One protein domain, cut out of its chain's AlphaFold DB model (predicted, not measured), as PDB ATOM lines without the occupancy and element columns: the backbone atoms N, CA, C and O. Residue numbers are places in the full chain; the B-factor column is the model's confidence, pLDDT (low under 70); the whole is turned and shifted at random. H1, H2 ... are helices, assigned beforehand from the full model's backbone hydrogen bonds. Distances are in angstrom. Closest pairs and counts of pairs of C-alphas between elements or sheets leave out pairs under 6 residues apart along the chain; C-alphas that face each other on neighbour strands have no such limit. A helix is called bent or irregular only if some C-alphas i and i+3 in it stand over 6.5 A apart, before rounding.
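What this domain is: This is residues 130 to 220 of the 223 residues of an uncharacterized protein of Anopheles funestus (UniProt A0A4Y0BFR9). A long bent helix and a second helix form an open fork: H1b and the first part of H2 fold back as a helical hairpin, while H1a and the far part of H2 stick out separately. The printed part has 91 residues with two named helices, H1 then H2, and no named strand, an all helix class. It is extended, with a radius of gyration of the C-alphas of 22.1 A, and flat, spanning 72 by 43 by 16 A.

How they stand to each other: H1, residues 130 to 180, was assigned as one helix by its hydrogen bonds but is bent: C-alphas 158 and 161 are 7.1 A apart. Its arms, H1a, residues 130 to 158, and H1b, residues 161 to 180, stand at a steep tilt of 44 degrees. H2, residues 189 to 218, touches H1b with residues 192 to 203 alone; the closest C-alphas, of Leu 164 and Tyr 199, are 6.1 A apart. This hairpin has a shallow tilt of 20 degrees, opposite ways. H1a and H2 are apart. In H1a, H1b and H2 every O i to N i+4 pair is within hydrogen-bond range.

Where its parts are: H1a measures 42.2 A from C-alpha 130 at (300.194, 322.838, 109.170), H1b 28.8 A, and H2 43.5 A to C-alpha 218 at (295.084, 316.911, 158.867).

The domain as a whole: The farthest C-alphas, of Lys 130 and Gln 182, are 72.5 A apart. Residues 130 to 159 and 204 to 220 stand free. The link from H1 to H2 is short, and the printed part has no cut. Residues 219 to 220 have pLDDT under 70.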
ATOM      1  N   LYS A 130     298.913 322.205 108.832       96.62
ATOM      2  CA  LYS A 130     300.194 322.838 109.170       96.62
ATOM      3  C   LYS A 130     300.041 323.774 110.368       96.62
ATOM      4  O   LYS A 130     300.825 323.669 111.307       96.62
ATOM      5  N   ASP A 131     299.018 324.624 110.360       95.12
ATOM      6  CA  ASP A 131     298.779 325.573 111.451       95.12
ATOM      7  C   ASP A 131     298.395 324.865 112.750       95.12
ATOM      8  O   ASP A 131     298.886 325.233 113.815       95.12
ATOM      9  N   SER A 132     297.567 323.812 112.679       96.38
ATOM     10  CA  SER A 132     297.207 323.037 113.871       96.38
ATOM     11  C   SER A 132     298.416 322.343 114.492       96.38
ATOM     12  O   SER A 132     298.568 322.374 115.708       96.38
ATOM     13  N   LEU A 133     299.288 321.746 113.668       97.31
ATOM     14  CA  LEU A 133     300.502 321.091 114.159       97.31
ATOM     15  C   LEU A 133     301.454 322.103 114.783       97.31
ATOM     16  O   LEU A 133     301.912 321.880 115.896       97.31
ATOM     17  N   ARG A 134     301.687 323.237 114.112       97.25
ATOM     18  CA  ARG A 134     302.523 324.314 114.647       97.25
ATOM     19  C   ARG A 134     302.014 324.774 116.012       97.25
ATOM     20  O   ARG A 134     302.775 324.757 116.965       97.25
ATOM     21  N   LYS A 135     300.713 325.049 116.129       96.75
ATOM     22  CA  LYS A 135     300.107 325.476 117.394       96.75
ATOM     23  C   LYS A 135     300.266 324.444 118.515       96.75
ATOM     24  O   LYS A 135     300.530 324.825 119.646       96.75
ATOM     25  N   LEU A 136     300.096 323.153 118.224       97.69
ATOM     26  CA  LEU A 136     300.291 322.094 119.222       97.69
ATOM     27  C   LEU A 136     301.754 321.992 119.663       97.69
ATOM     28  O   LEU A 136     302.020 321.857 120.855       97.69
ATOM     29  N   THR A 137     302.689 322.095 118.719       98.25
ATOM     30  CA  THR A 137     304.123 322.114 119.017       98.25
ATOM     31  C   THR A 137     304.501 323.337 119.847       98.25
ATOM     32  O   THR A 137     305.242 323.196 120.814       98.25
ATOM     33  N   ASP A 138     303.966 324.514 119.521       98.38
ATOM     34  CA  ASP A 138     304.221 325.751 120.264       98.38
ATOM     35  C   ASP A 138     303.743 325.621 121.716       98.38
ATOM     36  O   ASP A 138     304.530 325.837 122.633       98.38
ATOM     37  N   ILE A 139     302.508 325.142 121.923       98.56
ATOM     38  CA  ILE A 139     301.950 324.879 123.261       98.56
ATOM     39  C   ILE A 139     302.836 323.897 124.041       98.56
ATOM     40  O   ILE A 139     303.115 324.108 125.218       98.56
ATOM     41  N   HIS A 140     303.297 322.823 123.400       98.38
ATOM     42  CA  HIS A 140     304.160 321.842 124.053       98.38
ATOM     43  C   HIS A 140     305.520 322.437 124.450       98.38
ATOM     44  O   HIS A 140     305.995 322.236 125.568       98.38
ATOM     45  N   CYS A 141     306.136 323.209 123.556       98.50
ATOM     46  CA  CYS A 141     307.385 323.910 123.827       98.50
ATOM     47  C   CYS A 141     307.233 324.939 124.957       98.50
ATOM     48  O   CYS A 141     308.135 325.063 125.784       98.50
ATOM     49  N   GLU A 142     306.114 325.663 125.009       98.56
ATOM     50  CA  GLU A 142     305.781 326.583 126.102       98.56
ATOM     51  C   GLU A 142     305.677 325.841 127.436       98.56
ATOM     52  O   GLU A 142     306.353 326.220 128.389       98.56
ATOM     53  N   GLN A 143     304.962 324.715 127.484       98.50
ATOM     54  CA  GLN A 143     304.853 323.888 128.690       98.50
ATOM     55  C   GLN A 143     306.217 323.367 129.173       98.50
ATOM     56  O   GLN A 143     306.505 323.365 130.371       98.50
ATOM     57  N   ILE A 144     307.100 322.955 128.258       98.50
ATOM     58  CA  ILE A 144     308.468 322.549 128.616       98.50
ATOM     59  C   ILE A 144     309.260 323.731 129.187       98.50
ATOM     60  O   ILE A 144     310.015 323.573 130.146       98.50
ATOM     61  N   LYS A 145     309.114 324.928 128.611       98.44
ATOM     62  CA  LYS A 145     309.778 326.129 129.135       98.44
ATOM     63  C   LYS A 145     309.266 326.470 130.533       98.44
ATOM     64  O   LYS A 145     310.079 326.686 131.425       98.44
ATOM     65  N   GLU A 146     307.952 326.475 130.734       98.31
ATOM     66  CA  GLU A 146     307.320 326.772 132.024       98.31
ATOM     67  C   GLU A 146     307.754 325.787 133.111       98.31
ATOM     68  O   GLU A 146     308.155 326.206 134.193       98.31
ATOM     69  N   THR A 147     307.756 324.487 132.810       98.38
ATOM     70  CA  THR A 147     308.188 323.450 133.762       98.38
ATOM     71  C   THR A 147     309.650 323.620 134.166       98.38
ATOM     72  O   THR A 147     309.951 323.637 135.357       98.38
ATOM     73  N   ARG A 148     310.551 323.848 133.203       98.38
ATOM     74  CA  ARG A 148     311.975 324.093 133.485       98.38
ATOM     75  C   ARG A 148     312.206 325.369 134.292       98.38
ATOM     76  O   ARG A 148     313.033 325.373 135.201       98.38
ATOM     77  N   LEU A 149     311.497 326.452 133.969       98.25
ATOM     78  CA  LEU A 149     311.596 327.708 134.719       98.25
ATOM     79  C   LEU A 149     311.097 327.541 136.155       98.25
ATOM     80  O   LEU A 149     311.715 328.066 137.078       98.25
ATOM     81  N   GLU A 150     310.025 326.778 136.356       98.19
ATOM     82  CA  GLU A 150     309.483 326.478 137.680       98.19
ATOM     83  C   GLU A 150     310.431 325.591 138.503       98.19
ATOM     84  O   GLU A 150     310.653 325.840 139.688       98.19
ATOM     85  N   GLU A 151     311.037 324.576 137.886       98.12
ATOM     86  CA  GLU A 151     312.069 323.746 138.519       98.12
ATOM     87  C   GLU A 151     313.277 324.583 138.940       98.12
ATOM     88  O   GLU A 151     313.717 324.504 140.089       98.12
ATOM     89  N   TYR A 152     313.774 325.437 138.045       98.00
ATOM     90  CA  TYR A 152     314.893 326.325 138.338       98.00
ATOM     91  C   TYR A 152     314.551 327.330 139.441       98.00
ATOM     92  O   TYR A 152     315.336 327.550 140.364       98.00
ATOM     93  N   ARG A 153     313.338 327.890 139.412       97.88
ATOM     94  CA  ARG A 153     312.839 328.766 140.472       97.88
ATOM     95  C   ARG A 153     312.846 328.060 141.827       97.88
ATOM     96  O   ARG A 153     313.354 328.629 142.788       97.88
ATOM     97  N   LYS A 154     312.355 326.819 141.913       95.38
ATOM     98  CA  LYS A 154     312.378 326.022 143.155       95.38
ATOM     99  C   LYS A 154     313.797 325.747 143.641       95.38
ATOM    100  O   LYS A 154     314.049 325.796 144.846       95.38
ATOM    101  N   GLN A 155     314.728 325.480 142.724       96.62
ATOM    102  CA  GLN A 155     316.141 325.315 143.065       96.62
ATOM    103  C   GLN A 155     316.711 326.596 143.684       96.62
ATOM    104  O   GLN A 155     317.267 326.538 144.781       96.62
ATOM    105  N   LEU A 156     316.511 327.752 143.044       96.06
ATOM    106  CA  LEU A 156     316.961 329.043 143.569       96.06
ATOM    107  C   LEU A 156     316.310 329.364 144.911       96.06
ATOM    108  O   LEU A 156     317.000 329.771 145.841       96.06
ATOM    109  N   GLU A 157     315.003 329.127 145.039       93.25
ATOM    110  CA  GLU A 157     314.297 329.274 146.306       93.25
ATOM    111  C   GLU A 157     314.973 328.409 147.374       93.25
ATOM    112  O   GLU A 157     315.380 328.947 148.399       93.25
ATOM    113  N   SER A 158     315.234 327.119 147.142       91.38
ATOM    114  CA  SER A 158     315.912 326.265 148.133       91.38
ATOM    115  C   SER A 158     317.246 326.846 148.643       91.38
ATOM    116  O   SER A 158     317.494 326.812 149.850       91.38
ATOM    117  N   GLN A 159     318.024 327.489 147.765       95.00
ATOM    118  CA  GLN A 159     319.348 328.053 148.053       95.00
ATOM    119  C   GLN A 159     319.320 329.411 148.778       95.00
ATOM    120  O   GLN A 159     320.329 329.816 149.352       95.00
ATOM    121  N   GLN A 160     318.184 330.119 148.808       94.88
ATOM    122  CA  GLN A 160     318.088 331.471 149.386       94.88
ATOM    123  C   GLN A 160     318.528 331.554 150.854       94.88
ATOM    124  O   GLN A 160     319.205 332.507 151.230       94.88
ATOM    125  N   LEU A 161     318.146 330.580 151.693       93.94
ATOM    126  CA  LEU A 161     318.498 330.610 153.119       93.94
ATOM    127  C   LEU A 161     320.000 330.405 153.336       93.94
ATOM    128  O   LEU A 161     320.602 331.157 154.096       93.94
ATOM    129  N   ASP A 162     320.597 329.434 152.642       95.62
ATOM    130  CA  ASP A 162     322.040 329.168 152.698       95.62
ATOM    131  C   ASP A 162     322.845 330.367 152.173       95.62
ATOM    132  O   ASP A 162     323.826 330.788 152.787       95.62
ATOM    133  N   PHE A 163     322.385 330.996 151.087       97.19
ATOM    134  CA  PHE A 163     322.996 332.213 150.558       97.19
ATOM    135  C   PHE A 163     322.972 333.364 151.573       97.19
ATOM    136  O   PHE A 163     323.992 334.021 151.780       97.19
ATOM    137  N   LEU A 164     321.831 333.604 152.228       96.31
ATOM    138  CA  LEU A 164     321.713 334.647 153.248       96.31
ATOM    139  C   LEU A 164     322.562 334.342 154.485       96.31
ATOM    140  O   LEU A 164     323.199 335.248 155.014       96.31
ATOM    141  N   GLU A 165     322.628 333.082 154.914       95.56
ATOM    142  CA  GLU A 165     323.489 332.666 156.023       95.56
ATOM    143  C   GLU A 165     324.971 332.907 155.704       95.56
ATOM    144  O   GLU A 165     325.692 333.513 156.499       95.56
ATOM    145  N   LYS A 166     325.425 332.491 154.516       97.25
ATOM    146  CA  LYS A 166     326.790 332.756 154.039       97.25
ATOM    147  C   LYS A 166     327.064 334.252 153.953       97.25
ATOM    148  O   LYS A 166     328.106 334.693 154.426       97.25
ATOM    149  N   LYS A 167     326.118 335.031 153.417       96.69
ATOM    150  CA  LYS A 167     326.209 336.494 153.328       96.69
ATOM    151  C   LYS A 167     326.350 337.148 154.705       96.69
ATOM    152  O   LYS A 167     327.125 338.083 154.855       96.69
ATOM    153  N   LEU A 168     325.632 336.666 155.719       96.25
ATOM    154  CA  LEU A 168     325.780 337.165 157.088       96.25
ATOM    155  C   LEU A 168     327.172 336.882 157.642       96.25
ATOM    156  O   LEU A 168     327.832 337.802 158.121       96.25
ATOM    157  N   LYS A 169     327.643 335.635 157.511       96.75
ATOM    158  CA  LYS A 169     328.981 335.235 157.964       96.75
ATOM    159  C   LYS A 169     330.076 336.060 157.289       96.75
ATOM    160  O   LYS A 169     330.992 336.514 157.968       96.75
ATOM    161  N   THR A 170     329.976 336.292 155.979       97.00
ATOM    162  CA  THR A 170     330.970 337.082 155.242       97.00
ATOM    163  C   THR A 170     330.946 338.556 155.631       97.00
ATOM    164  O   THR A 170     332.012 339.126 155.845       97.00
ATOM    165  N   LEU A 171     329.771 339.176 155.785       96.12
ATOM    166  CA  LEU A 171     329.670 340.574 156.225       96.12
ATOM    167  C   LEU A 171     330.214 340.775 157.647       96.12
ATOM    168  O   LEU A 171     330.909 341.755 157.910       96.12
ATOM    169  N   GLU A 172     329.928 339.843 158.558       95.00
ATOM    170  CA  GLU A 172     330.461 339.869 159.924       95.00
ATOM    171  C   GLU A 172     331.980 339.692 159.950       95.00
ATOM    172  O   GLU A 172     332.659 340.405 160.686       95.00
ATOM    173  N   PHE A 173     332.509 338.777 159.132       96.19
ATOM    174  CA  PHE A 173     333.945 338.554 158.984       96.19
ATOM    175  C   PHE A 173     334.660 339.799 158.447       96.19
ATOM    176  O   PHE A 173     335.549 340.314 159.114       96.19
ATOM    177  N   ILE A 174     334.208 340.354 157.314       95.12
ATOM    178  CA  ILE A 174     334.802 341.560 156.709       95.12
ATOM    179  C   ILE A 174     334.837 342.710 157.717       95.12
ATOM    180  O   ILE A 174     335.843 343.403 157.843       95.12
ATOM    181  N   ARG A 175     333.746 342.913 158.463       93.94
ATOM    182  CA  ARG A 175     333.675 343.990 159.451       93.94
ATOM    183  C   ARG A 175     334.671 343.794 160.602       93.94
ATOM    184  O   ARG A 175     335.242 344.784 161.059       93.94
ATOM    185  N   LYS A 176     334.862 342.560 161.086       94.31
ATOM    186  CA  LYS A 176     335.860 342.244 162.126       94.31
ATOM    187  C   LYS A 176     337.272 342.543 161.630       94.31
ATOM    188  O   LYS A 176     337.944 343.363 162.242       94.31
ATOM    189  N   GLU A 177     337.632 342.011 160.465       95.31
ATOM    190  CA  GLU A 177     338.941 342.222 159.830       95.31
ATOM    191  C   GLU A 177     339.245 343.712 159.605       95.31
ATOM    192  O   GLU A 177     340.320 344.194 159.946       95.31
ATOM    193  N   GLN A 178     338.278 344.492 159.102       93.62
ATOM    194  CA  GLN A 178     338.449 345.943 158.929       93.62
ATOM    195  C   GLN A 178     338.720 346.664 160.256       93.62
ATOM    196  O   GLN A 178     339.517 347.600 160.298       93.62
ATOM    197  N   THR A 179     338.065 346.221 161.333       91.81
ATOM    198  CA  THR A 179     338.238 346.795 162.673       91.81
ATOM    199  C   THR A 179     339.613 346.443 163.247       91.81
ATOM    200  O   THR A 179     340.271 347.307 163.817       91.81
ATOM    201  N   GLU A 180     340.055 345.198 163.068       94.00
ATOM    202  CA  GLU A 180     341.356 344.698 163.530       94.00
ATOM    203  C   GLU A 180     342.519 345.369 162.788       94.00
ATOM    204  O   GLU A 180     343.473 345.829 163.416       94.00
ATOM    205  N   CYS A 181     342.397 345.529 161.468       92.62
ATOM    206  CA  CYS A 181     343.386 346.208 160.627       92.62
ATOM    207  C   CYS A 181     343.339 347.749 160.719       92.62
ATOM    208  O   CYS A 181     344.114 348.411 160.032       92.62
ATOM    209  N   GLN A 182     342.440 348.329 161.530       89.69
ATOM    210  CA  GLN A 182     342.254 349.783 161.709       89.69
ATOM    211  C   GLN A 182     341.987 350.558 160.400       89.69
ATOM    212  O   GLN A 182     342.323 351.734 160.262       89.69
ATOM    213  N   VAL A 183     341.351 349.900 159.430       91.19
ATOM    214  CA  VAL A 183     340.937 350.486 158.146       91.19
ATOM    215  C   VAL A 183     339.538 351.101 158.313       91.19
ATOM    216  O   VAL A 183     338.739 350.584 159.101       91.19
ATOM    217  N   PRO A 184     339.180 352.187 157.597       89.44
ATOM    218  CA  PRO A 184     337.815 352.714 157.618       89.44
ATOM    219  C   PRO A 184     336.769 351.624 157.331       89.44
ATOM    220  O   PRO A 184     336.804 350.953 156.297       89.44
ATOM    221  N   VAL A 185     335.819 351.463 158.256       90.38
ATOM    222  CA  VAL A 185     334.784 350.424 158.188       90.38
ATOM    223  C   VAL A 185     333.799 350.740 157.068       90.38
ATOM    224  O   VAL A 185     333.080 351.735 157.123       90.38
ATOM    225  N   THR A 186     333.734 349.860 156.072       91.12
ATOM    226  CA  THR A 186     332.832 350.002 154.918       91.12
ATOM    227  C   THR A 186     331.473 349.360 155.184       91.12
ATOM    228  O   THR A 186     330.447 349.896 154.786       91.12
ATOM    229  N   VAL A 187     331.456 348.215 155.875       90.31
ATOM    230  CA  VAL A 187     330.227 347.452 156.137       90.31
ATOM    231  C   VAL A 187     329.514 348.031 157.352       90.31
ATOM    232  O   VAL A 187     330.016 347.906 158.472       90.31
ATOM    233  N   THR A 188     328.337 348.635 157.178       93.19
ATOM    234  CA  THR A 188     327.575 349.238 158.288       93.19
ATOM    235  C   THR A 188     326.887 348.182 159.170       93.19
ATOM    236  O   THR A 188     326.623 347.053 158.758       93.19
ATOM    237  N   LYS A 189     326.593 348.520 160.439       92.06
ATOM    238  CA  LYS A 189     325.847 347.606 161.335       92.06
ATOM    239  C   LYS A 189     324.407 347.418 160.853       92.06
ATOM    240  O   LYS A 189     323.837 346.343 161.030       92.06
ATOM    241  N   GLU A 190     323.841 348.458 160.251       93.75
ATOM    242  CA  GLU A 190     322.482 348.480 159.715       93.75
ATOM    243  C   GLU A 190     322.324 347.495 158.556       93.75
ATOM    244  O   GLU A 190     321.352 346.743 158.533       93.75
ATOM    245  N   GLU A 191     323.312 347.404 157.660       91.31
ATOM    246  CA  GLU A 191     323.330 346.410 156.580       91.31
ATOM    247  C   GLU A 191     323.296 344.973 157.111       91.31
ATOM    248  O   GLU A 191     322.503 344.155 156.641       91.31
ATOM    249  N   ILE A 192     324.103 344.661 158.132       93.69
ATOM    250  CA  ILE A 192     324.106 343.331 158.763       93.69
ATOM    251  C   ILE A 192     322.731 343.042 159.380       93.69
ATOM    252  O   ILE A 192     322.175 341.962 159.183       93.69
ATOM    253  N   GLN A 193     322.143 344.012 160.087       95.44
ATOM    254  CA  GLN A 193     320.804 343.871 160.665       95.44
ATOM    255  C   GLN A 193     319.719 343.694 159.596       95.44
ATOM    256  O   GLN A 193     318.812 342.888 159.790       95.44
ATOM    257  N   ALA A 194     319.808 344.399 158.468       95.69
ATOM    258  CA  ALA A 194     318.863 344.269 157.363       95.69
ATOM    259  C   ALA A 194     318.906 342.863 156.751       95.69
ATOM    260  O   ALA A 194     317.859 342.249 156.545       95.69
ATOM    261  N   VAL A 195     320.103 342.311 156.526       95.44
ATOM    262  CA  VAL A 195     320.255 340.936 156.022       95.44
ATOM    263  C   VAL A 195     319.761 339.912 157.054       95.44
ATOM    264  O   VAL A 195     319.103 338.944 156.673       95.44
ATOM    265  N   ARG A 196     319.997 340.139 158.358       95.69
ATOM    266  CA  ARG A 196     319.463 339.278 159.434       95.69
ATOM    267  C   ARG A 196     317.935 339.271 159.430       95.69
ATOM    268  O   ARG A 196     317.340 338.200 159.398       95.69
ATOM    269  N   LYS A 197     317.305 340.449 159.348       96.62
ATOM    270  CA  LYS A 197     315.842 340.580 159.229       96.62
ATOM    271  C   LYS A 197     315.303 339.818 158.016       96.62
ATOM    272  O   LYS A 197     314.357 339.053 158.160       96.62
ATOM    273  N   GLN A 198     315.935 339.953 156.848       95.44
ATOM    274  CA  GLN A 198     315.535 339.215 155.640       95.44
ATOM    275  C   GLN A 198     315.611 337.692 155.823       95.44
ATOM    276  O   GLN A 198     314.714 336.972 155.379       95.44
ATOM    277  N   TYR A 199     316.667 337.195 156.474       96.44
ATOM    278  CA  TYR A 199     316.816 335.772 156.782       96.44
ATOM    279  C   TYR A 199     315.696 335.275 157.703       96.44
ATOM    280  O   TYR A 199     315.037 334.277 157.396       96.44
ATOM    281  N   ASP A 200     315.437 335.999 158.793       95.88
ATOM    282  CA  ASP A 200     314.416 335.634 159.774       95.88
ATOM    283  C   ASP A 200     313.009 335.676 159.170       95.88
ATOM    284  O   ASP A 200     312.240 334.727 159.330       95.88
ATOM    285  N   GLU A 201     312.686 336.714 158.396       96.25
ATOM    286  CA  GLU A 201     311.410 336.831 157.688       96.25
ATOM    287  C   GLU A 201     311.187 335.675 156.706       96.25
ATOM    288  O   GLU A 201     310.099 335.095 156.659       96.25
ATOM    289  N   LEU A 202     312.200 335.304 155.915       94.94
ATOM    290  CA  LEU A 202     312.087 334.174 154.988       94.94
ATOM    291  C   LEU A 202     311.934 332.842 155.728       94.94
ATOM    292  O   LEU A 202     311.152 331.986 155.301       94.94
ATOM    293  N   LYS A 203     312.633 332.667 156.851       95.19
ATOM    294  CA  LYS A 203     312.515 331.482 157.707       95.19
ATOM    295  C   LYS A 203     311.120 331.378 158.334       95.19
ATOM    296  O   LYS A 203     310.513 330.305 158.299       95.19
ATOM    297  N   GLN A 204     310.573 332.487 158.827       95.25
ATOM    298  CA  GLN A 204     309.206 332.571 159.351       95.25
ATOM    299  C   GLN A 204     308.165 332.270 158.265       95.25
ATOM    300  O   GLN A 204     307.273 331.451 158.464       95.25
ATOM    301  N   LYS A 205     308.316 332.842 157.064       94.06
ATOM    302  CA  LYS A 205     307.417 332.549 155.934       94.06
ATOM    303  C   LYS A 205     307.422 331.063 155.570       94.06
ATOM    304  O   LYS A 205     306.358 330.491 155.349       94.06
ATOM    305  N   ARG A 206     308.591 330.411 155.539       92.25
ATOM    306  CA  ARG A 206     308.695 328.969 155.236       92.25
ATOM    307  C   ARG A 206     308.089 328.080 156.313       92.25
ATOM    308  O   ARG A 206     307.424 327.105 155.972       92.25
ATOM    309  N   THR A 207     308.315 328.405 157.584       93.88
ATOM    310  CA  THR A 207     307.740 327.657 158.715       93.88
ATOM    311  C   THR A 207     306.218 327.774 158.726       93.88
ATOM    312  O   THR A 207     305.547 326.744 158.692       93.88
ATOM    313  N   ALA A 208     305.675 328.988 158.599       94.75
ATOM    314  CA  ALA A 208     304.234 329.220 158.483       94.75
ATOM    315  C   ALA A 208     303.610 328.481 157.282       94.75
ATOM    316  O   ALA A 208     302.549 327.862 157.394       94.75
ATOM    317  N   LEU A 209     304.280 328.481 156.123       92.00
ATOM    318  CA  LEU A 209     303.805 327.768 154.935       92.00
ATOM    319  C   LEU A 209     303.805 326.247 155.167       92.00
ATOM    320  O   LEU A 209     302.808 325.581 154.875       92.00
ATOM    321  N   ALA A 210     304.862 325.694 155.765       91.12
ATOM    322  CA  ALA A 210     304.935 324.278 156.123       91.12
ATOM    323  C   ALA A 210     303.861 323.867 157.148       91.12
ATOM    324  O   ALA A 210     303.262 322.798 157.014       91.12
ATOM    325  N   GLU A 211     303.579 324.709 158.140       92.62
ATOM    326  CA  GLU A 211     302.505 324.505 159.118       92.62
ATOM    327  C   GLU A 211     301.126 324.525 158.459       92.62
ATOM    328  O   GLU A 211     300.336 323.604 158.671       92.62
ATOM    329  N   SER A 212     300.865 325.493 157.575       90.50
ATOM    330  CA  SER A 212     299.605 325.565 156.825       90.50
ATOM    331  C   SER A 212     299.369 324.315 155.959       90.50
ATOM    332  O   SER A 212     298.252 323.798 155.890       90.50
ATOM    333  N   LEU A 213     300.426 323.762 155.348       89.81
ATOM    334  CA  LEU A 213     300.357 322.519 154.573       89.81
ATOM    335  C   LEU A 213     300.073 321.299 155.458       89.81
ATOM    336  O   LEU A 213     299.334 320.406 155.041       89.81
ATOM    337  N   LYS A 214     300.625 321.250 156.677       88.00
ATOM    338  CA  LYS A 214     300.326 320.194 157.659       88.00
ATOM    339  C   LYS A 214     298.873 320.273 158.133       88.00
ATOM    340  O   LYS A 214     298.182 319.259 158.127       88.00
ATOM    341  N   GLN A 215     298.383 321.471 158.455       84.25
ATOM    342  CA  GLN A 215     296.993 321.693 158.864       84.25
ATOM    343  C   GLN A 215     296.000 321.262 157.773       84.25
ATOM    344  O   GLN A 215     295.049 320.543 158.069       84.25
ATOM    345  N   ARG A 216     296.259 321.597 156.498       82.19
ATOM    346  CA  ARG A 216     295.431 321.154 155.357       82.19
ATOM    347  C   ARG A 216     295.405 319.636 155.170       82.19
ATOM    348  O   ARG A 216     294.382 319.098 154.768       82.19
ATOM    349  N   LYS A 217     296.511 318.936 155.443       79.44
ATOM    350  CA  LYS A 217     296.560 317.463 155.370       79.44
ATOM    351  C   LYS A 217     295.787 316.796 156.509       79.44
ATOM    352  O   LYS A 217     295.182 315.751 156.288       79.44
ATOM    353  N   ASN A 218     295.805 317.404 157.693       77.62
ATOM    354  CA  ASN A 218     295.084 316.911 158.867       77.62
ATOM    355  C   ASN A 218     293.579 317.205 158.774       77.62
ATOM    356  O   ASN A 218     292.765 316.414 159.236       77.62
ATOM    357  N   HIS A 219     293.205 318.301 158.111       68.31
ATOM    358  CA  HIS A 219     291.828 318.638 157.761       68.31
ATOM    359  C   HIS A 219     291.415 317.961 156.440       68.31
ATOM    360  O   HIS A 219     291.073 318.620 155.459       68.31
ATOM    361  N   LYS A 220     291.482 316.624 156.378       53.72
ATOM    362  CA  LYS A 220     290.735 315.880 155.352       53.72
ATOM    363  C   LYS A 220     289.249 315.977 155.724       53.72
ATOM    364  O   LYS A 220     288.921 315.601 156.849       53.72
TER     365      LYS A 220